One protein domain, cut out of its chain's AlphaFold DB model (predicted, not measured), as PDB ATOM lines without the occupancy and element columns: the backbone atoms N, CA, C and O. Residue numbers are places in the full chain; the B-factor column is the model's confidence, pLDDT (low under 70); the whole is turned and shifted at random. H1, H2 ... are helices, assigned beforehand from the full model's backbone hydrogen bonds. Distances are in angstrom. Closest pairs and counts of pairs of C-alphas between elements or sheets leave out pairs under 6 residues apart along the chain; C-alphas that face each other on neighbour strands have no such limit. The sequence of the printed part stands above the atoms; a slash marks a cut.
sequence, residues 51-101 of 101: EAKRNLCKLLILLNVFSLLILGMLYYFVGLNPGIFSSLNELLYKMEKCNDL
ATOM      1  N   GLU A  51      48.665 -38.482 -47.399       67.00
ATOM      2  CA  GLU A  51      47.290 -38.498 -47.913       67.00
ATOM      3  C   GLU A  51      46.309 -37.854 -46.930       67.00
ATOM      4  O   GLU A  51      45.503 -37.008 -47.328       67.00
ATOM      5  N   ALA A  52      46.440 -38.158 -45.635       70.56
ATOM      6  CA  ALA A  52      45.642 -37.539 -44.578       70.56
ATOM      7  C   ALA A  52      45.873 -36.021 -44.508       70.56
ATOM      8  O   ALA A  52      44.914 -35.247 -44.523       70.56
ATOM      9  N   LYS A  53      47.136 -35.573 -44.542       77.69
ATOM     10  CA  LYS A  53      47.494 -34.146 -44.548       77.69
ATOM     11  C   LYS A  53      46.968 -33.423 -45.789       77.69
ATOM     12  O   LYS A  53      46.484 -32.296 -45.689       77.69
ATOM     13  N   ARG A  54      47.000 -34.069 -46.960       79.19
ATOM     14  CA  ARG A  54      46.454 -33.508 -48.206       79.19
ATOM     15  C   ARG A  54      44.933 -33.370 -48.151       79.19
ATOM     16  O   ARG A  54      44.408 -32.354 -48.603       79.19
ATOM     17  N   ASN A  55      44.233 -34.353 -47.590       85.62
ATOM     18  CA  ASN A  55      42.778 -34.315 -47.440       85.62
ATOM     19  C   ASN A  55      42.339 -33.272 -46.407       85.62
ATOM     20  O   ASN A  55      41.409 -32.517 -46.677       85.62
ATOM     21  N   LEU A  56      43.062 -33.152 -45.290       88.06
ATOM     22  CA  LEU A  56      42.836 -32.102 -44.297       88.06
ATOM     23  C   LEU A  56      43.036 -30.709 -44.910       88.06
ATOM     24  O   LEU A  56      42.201 -29.829 -44.738       88.06
ATOM     25  N   CYS A  57      44.108 -30.516 -45.682       87.31
ATOM     26  CA  CYS A  57      44.390 -29.236 -46.326       87.31
ATOM     27  C   CYS A  57      43.313 -28.870 -47.360       87.31
ATOM     28  O   CYS A  57      42.813 -27.747 -47.357       87.31
ATOM     29  N   LYS A  58      42.868 -29.832 -48.180       89.00
ATOM     30  CA  LYS A  58      41.728 -29.640 -49.093       89.00
ATOM     31  C   LYS A  58      40.443 -29.278 -48.346       89.00
ATOM     32  O   LYS A  58      39.732 -28.387 -48.794       89.00
ATOM     33  N   LEU A  59      40.158 -29.943 -47.226       92.81
ATOM     34  CA  LEU A  59      38.972 -29.673 -46.416       92.81
ATOM     35  C   LEU A  59      39.017 -28.274 -45.795       92.81
ATOM     36  O   LEU A  59      38.023 -27.563 -45.842       92.81
ATOM     37  N   LEU A  60      40.169 -27.858 -45.265       93.00
ATOM     38  CA  LEU A  60      40.356 -26.520 -44.700       93.00
ATOM     39  C   LEU A  60      40.199 -25.430 -45.765       93.00
ATOM     40  O   LEU A  60      39.518 -24.436 -45.522       93.00
ATOM     41  N   ILE A  61      40.772 -25.633 -46.954       94.62
ATOM     42  CA  ILE A  61      40.600 -24.713 -48.086       94.62
ATOM     43  C   ILE A  61      39.125 -24.650 -48.491       94.62
ATOM     44  O   ILE A  61      38.583 -23.561 -48.654       94.62
ATOM     45  N   LEU A  62      38.457 -25.802 -48.607       95.25
ATOM     46  CA  LEU A  62      37.042 -25.864 -48.961       95.25
ATOM     47  C   LEU A  62      36.172 -25.155 -47.917       95.25
ATOM     48  O   LEU A  62      35.313 -24.364 -48.290       95.25
ATOM     49  N   LEU A  63      36.417 -25.390 -46.627       95.69
ATOM     50  CA  LEU A  63      35.694 -24.753 -45.531       95.69
ATOM     51  C   LEU A  63      35.898 -23.236 -45.542       95.69
ATOM     52  O   LEU A  63      34.946 -22.492 -45.315       95.69
ATOM     53  N   ASN A  64      37.112 -22.774 -45.836       94.00
ATOM     54  CA  ASN A  64      37.429 -21.353 -45.911       94.00
ATOM     55  C   ASN A  64      36.694 -20.681 -47.083       94.00
ATOM     56  O   ASN A  64      35.977 -19.703 -46.884       94.00
ATOM     57  N   VAL A  65      36.774 -21.271 -48.281       96.19
ATOM     58  CA  VAL A  65      36.043 -20.787 -49.464       96.19
ATOM     59  C   VAL A  65      34.534 -20.806 -49.219       96.19
ATOM     60  O   VAL A  65      33.840 -19.845 -49.543       96.19
ATOM     61  N   PHE A  66      34.019 -21.866 -48.602       95.94
ATOM     62  CA  PHE A  66      32.608 -21.980 -48.258       95.94
ATOM     63  C   PHE A  66      32.174 -20.915 -47.243       95.94
ATOM     64  O   PHE A  66      31.135 -20.283 -47.418       95.94
ATOM     65  N   SER A  67      33.000 -20.648 -46.231       95.44
ATOM     66  CA  SER A  67      32.764 -19.583 -45.250       95.44
ATOM     67  C   SER A  67      32.725 -18.205 -45.911       95.44
ATOM     68  O   SER A  67      31.826 -17.416 -45.626       95.44
ATOM     69  N   LEU A  68      33.646 -17.929 -46.839       96.00
ATOM     70  CA  LEU A  68      33.665 -16.690 -47.622       96.00
ATOM     71  C   LEU A  68      32.418 -16.539 -48.499       96.00
ATOM     72  O   LEU A  68      31.850 -15.451 -48.565       96.00
ATOM     73  N   LEU A  69      31.964 -17.621 -49.136       96.56
ATOM     74  CA  LEU A  69      30.733 -17.618 -49.929       96.56
ATOM     75  C   LEU A  69      29.508 -17.319 -49.064       96.56
ATOM     76  O   LEU A  69      28.703 -16.464 -49.430       96.56
ATOM     77  N   ILE A  70      29.378 -17.971 -47.904       95.94
ATOM     78  CA  ILE A  70      28.283 -17.696 -46.964       95.94
ATOM     79  C   ILE A  70      28.333 -16.243 -46.501       95.94
ATOM     80  O   ILE A  70      27.309 -15.563 -46.526       95.94
ATOM     81  N   LEU A  71      29.510 -15.751 -46.116       95.94
ATOM     82  CA  LEU A  71      29.673 -14.378 -45.653       95.94
ATOM     83  C   LEU A  71      29.290 -13.369 -46.742       95.94
ATOM     84  O   LEU A  71      28.574 -12.411 -46.460       95.94
ATOM     85  N   GLY A  72      29.700 -13.609 -47.991       95.50
ATOM     86  CA  GLY A  72      29.316 -12.786 -49.138       95.50
ATOM     87  C   GLY A  72      27.807 -12.797 -49.393       95.50
ATOM     88  O   GLY A  72      27.214 -11.740 -49.602       95.50
ATOM     89  N   MET A  73      27.166 -13.966 -49.309       93.81
ATOM     90  CA  MET A  73      25.713 -14.092 -49.462       93.81
ATOM     91  C   MET A  73      24.953 -13.389 -48.333       93.81
ATOM     92  O   MET A  73      23.977 -12.695 -48.602       93.81
ATOM     93  N   LEU A  74      25.410 -13.517 -47.085       91.56
ATOM     94  CA  LEU A  74      24.837 -12.807 -45.940       91.56
ATOM     95  C   LEU A  74      24.994 -11.295 -46.087       91.56
ATOM     96  O   LEU A  74      24.032 -10.562 -45.878       91.56
ATOM     97  N   TYR A  75      26.178 -10.829 -46.490       91.56
ATOM     98  CA  TYR A  75      26.433  -9.411 -46.731       91.56
ATOM     99  C   TYR A  75      25.516  -8.853 -47.824       91.56
ATOM    100  O   TYR A  75      24.884  -7.814 -47.641       91.56
ATOM    101  N   TYR A  76      25.379  -9.580 -48.934       92.25
ATOM    102  CA  TYR A  76      24.469  -9.218 -50.013       92.25
ATOM    103  C   TYR A  76      23.005  -9.196 -49.551       92.25
ATOM    104  O   TYR A  76      22.278  -8.245 -49.826       92.25
ATOM    105  N   PHE A  77      22.575 -10.209 -48.799       87.88
ATOM    106  CA  PHE A  77      21.211 -10.312 -48.285       87.88
ATOM    107  C   PHE A  77      20.860  -9.177 -47.316       87.88
ATOM    108  O   PHE A  77      19.789  -8.579 -47.428       87.88
ATOM    109  N   VAL A  78      21.784  -8.839 -46.413       86.31
ATOM    110  CA  VAL A  78      21.687  -7.675 -45.524       86.31
ATOM    111  C   VAL A  78      21.614  -6.376 -46.325       86.31
ATOM    112  O   VAL A  78      20.778  -5.526 -46.032       86.31
ATOM    113  N   GLY A  79      22.459  -6.229 -47.351       83.69
ATOM    114  CA  GLY A  79      22.476  -5.044 -48.208       83.69
ATOM    115  C   GLY A  79      21.179  -4.843 -48.993       83.69
ATOM    116  O   GLY A  79      20.728  -3.712 -49.151       83.69
ATOM    117  N   LEU A  80      20.546  -5.928 -49.449       83.44
ATOM    118  CA  LEU A  80      19.261  -5.871 -50.150       83.44
ATOM    119  C   LEU A  80      18.076  -5.568 -49.231       83.44
ATOM    120  O   LEU A  80      17.084  -4.998 -49.678       83.44
ATOM    121  N   ASN A  81      18.154  -5.967 -47.963       77.56
ATOM    122  CA  ASN A  81      17.041  -5.875 -47.027       77.56
ATOM    123  C   ASN A  81      17.503  -5.229 -45.708       77.56
ATOM    124  O   ASN A  81      17.630  -5.906 -44.683       77.56
ATOM    125  N   PRO A  82      17.691  -3.897 -45.685       72.81
ATOM    126  CA  PRO A  82      18.160  -3.178 -44.496       72.81
ATOM    127  C   PRO A  82      17.206  -3.298 -43.291       72.81
ATOM    128  O   PRO A  82      17.610  -3.074 -42.152       72.81
ATOM    129  N   GLY A  83      15.945  -3.688 -43.518       79.12
ATOM    130  CA  GLY A  83      14.939  -3.883 -42.471       79.12
ATOM    131  C   GLY A  83      15.057  -5.189 -41.675       79.12
ATOM    132  O   GLY A  83      14.438  -5.289 -40.617       79.12
ATOM    133  N   ILE A  84      15.851  -6.175 -42.123       77.38
ATOM    134  CA  ILE A  84      15.929  -7.493 -41.460       77.38
ATOM    135  C   ILE A  84      16.404  -7.361 -40.014       77.38
ATOM    136  O   ILE A  84      15.852  -8.010 -39.131       77.38
ATOM    137  N   PHE A  85      17.391  -6.498 -39.754       74.69
ATOM    138  CA  PHE A  85      17.882  -6.270 -38.394       74.69
ATOM    139  C   PHE A  85      16.794  -5.712 -37.480       74.69
ATOM    140  O   PHE A  85      16.681  -6.144 -36.338       74.69
ATOM    141  N   SER A  86      15.956  -4.807 -37.988       76.31
ATOM    142  CA  SER A  86      14.862  -4.235 -37.204       76.31
ATOM    143  C   SER A  86      13.779  -5.277 -36.911       76.31
ATOM    144  O   SER A  86      13.318  -5.371 -35.777       76.31
ATOM    145  N   SER A  87      13.421  -6.105 -37.898       78.94
ATOM    146  CA  SER A  87      12.444  -7.187 -37.718       78.94
ATOM    147  C   SER A  87      12.953  -8.308 -36.810       78.94
ATOM    148  O   SER A  87      12.187  -8.823 -36.001       78.94
ATOM    149  N   LEU A  88      14.235  -8.675 -36.898       80.44
ATOM    150  CA  LEU A  88      14.849  -9.642 -35.986       80.44
ATOM    151  C   LEU A  88      14.906  -9.100 -34.563       80.44
ATOM    152  O   LEU A  88      14.601  -9.839 -33.637       80.44
ATOM    153  N   ASN A  89      15.249  -7.823 -34.385       81.00
ATOM    154  CA  ASN A  89      15.302  -7.202 -33.066       81.00
ATOM    155  C   ASN A  89      13.909  -7.140 -32.415       81.00
ATOM    156  O   ASN A  89      13.762  -7.423 -31.230       81.00
ATOM    157  N   GLU A  90      12.864  -6.852 -33.197       85.25
ATOM    158  CA  GLU A  90      11.479  -6.901 -32.717       85.25
ATOM    159  C   GLU A  90      11.034  -8.332 -32.363       85.25
ATOM    160  O   GLU A  90      10.359  -8.545 -31.352       85.25
ATOM    161  N   LEU A  91      11.424  -9.327 -33.169       86.12
ATOM    162  CA  LEU A  91      11.129 -10.736 -32.906       86.12
ATOM    163  C   LEU A  91      11.856 -11.239 -31.649       86.12
ATOM    164  O   LEU A  91      11.255 -11.932 -30.831       86.12
ATOM    165  N   LEU A  92      13.127 -10.865 -31.484       84.81
ATOM    166  CA  LEU A  92      13.949 -11.221 -30.331       84.81
ATOM    167  C   LEU A  92      13.383 -10.595 -29.054       84.81
ATOM    168  O   LEU A  92      13.205 -11.297 -28.067       84.81
ATOM    169  N   TYR A  93      12.997  -9.318 -29.110       84.50
ATOM    170  CA  TYR A  93      12.343  -8.627 -27.998       84.50
ATOM    171  C   TYR A  93      11.027  -9.304 -27.586       84.50
ATOM    172  O   TYR A  93      10.738  -9.441 -26.399       84.50
ATOM    173  N   LYS A  94      10.222  -9.767 -28.553       84.56
ATOM    174  CA  LYS A  94       8.992 -10.527 -28.272       84.56
ATOM    175  C   LYS A  94       9.285 -11.900 -27.663       84.56
ATOM    176  O   LYS A  94       8.597 -12.287 -26.726       84.56
ATOM    177  N   MET A  95      10.294 -12.612 -28.164       81.56
ATOM    178  CA  MET A  95      10.731 -13.901 -27.615       81.56
ATOM    179  C   MET A  95      11.250 -13.765 -26.181       81.56
ATOM    180  O   MET A  95      10.865 -14.554 -25.328       81.56
ATOM    181  N   GLU A  96      12.064 -12.745 -25.902       84.94
ATOM    182  CA  GLU A  96      12.580 -12.447 -24.562       84.94
ATOM    183  C   GLU A  96      11.430 -12.184 -23.585       84.94
ATOM    184  O   GLU A  96      11.341 -12.829 -22.545       84.94
ATOM    185  N   LYS A  97      10.461 -11.347 -23.976       75.56
ATOM    186  CA  LYS A  97       9.266 -11.073 -23.164       75.56
ATOM    187  C   LYS A  97       8.351 -12.283 -22.961       75.56
ATOM    188  O   LYS A  97       7.612 -12.317 -21.984       75.56
ATOM    189  N   CYS A  98       8.348 -13.234 -23.895       73.88
ATOM    190  CA  CYS A  98       7.576 -14.472 -23.785       73.88
ATOM    191  C   CYS A  98       8.289 -15.559 -22.970       73.88
ATOM    192  O   CYS A  98       7.617 -16.473 -22.508       73.88
ATOM    193  N   ASN A  99       9.611 -15.481 -22.811       70.12
ATOM    194  CA  ASN A  99      10.403 -16.445 -22.046       70.12
ATOM    195  C   ASN A  99      10.568 -16.047 -20.564       70.12
ATOM    196  O   ASN A  99      11.064 -16.843 -19.774       70.12
ATOM    197  N   ASP A 100      10.170 -14.825 -20.200       56.69
ATOM    198  CA  ASP A 100      10.181 -14.283 -18.830       56.69
ATOM    199  C   ASP A 100       8.838 -14.500 -18.078       56.69
ATOM    200  O   ASP A 100       8.619 -13.931 -17.008       56.69
ATOM    201  N   LEU A 101       7.914 -15.291 -18.649       51.53
ATOM    202  CA  LEU A 101       6.621 -15.689 -18.060       51.53
ATOM    203  C   LEU A 101       6.621 -17.176 -17.680       51.53
ATOM    204  O   LEU A 101       6.046 -17.499 -16.616       51.53
TER     205      LEU A 101
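What this domain is: This is residues 51 to 101 of the 101 residues of an uncharacterized protein of Candida maltosa (strain Xu316) (UniProt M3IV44). Two helices meet near their ends as an open L: the long H1 makes one arm, and after a tight turn H2 makes the shorter one. The space between the arms is empty, and the L lies nearly in one plane. The printed part has 51 residues with two named helices, H1 then H2, and no named strand; its class is all helix. It is extended, with a radius of gyration of the C-alphas of 18.5 A, and flat, spanning 55 by 31 by 5 A.

How they stand to each other: Start with H1, residues 51 to 80, and go on through a tight link of 3 residues to H2, residues 84 to 99. The two are close but not clearly touching: their closest C-alphas, those of Val 78 and Ile 84, are 7.1 A apart. Their lines stand about perpendicular, at 82 degrees. In H1 and H2 every backbone O i to N i+4 pair is within hydrogen-bond range.

Where its parts are: Find C-alpha 51 at (47.290, -38.498, -47.913); from there H1 runs 43.1 A to C-alpha 80 at (19.261, -5.871, -50.150). H2 runs 22.1 A from C-alpha 84 to C-alpha 99 at (10.403, -16.445, -22.046).

The domain as a whole: Look at Glu 51 and Leu 101, whose C-alphas are the two farthest apart, 55.4 A. The printed part has no cut, and residues 51 to 101 stand free. The B-factor column shows a mean pLDDT of the printed part of 84.4, with residue 51 and residues 100 to 101 under 70.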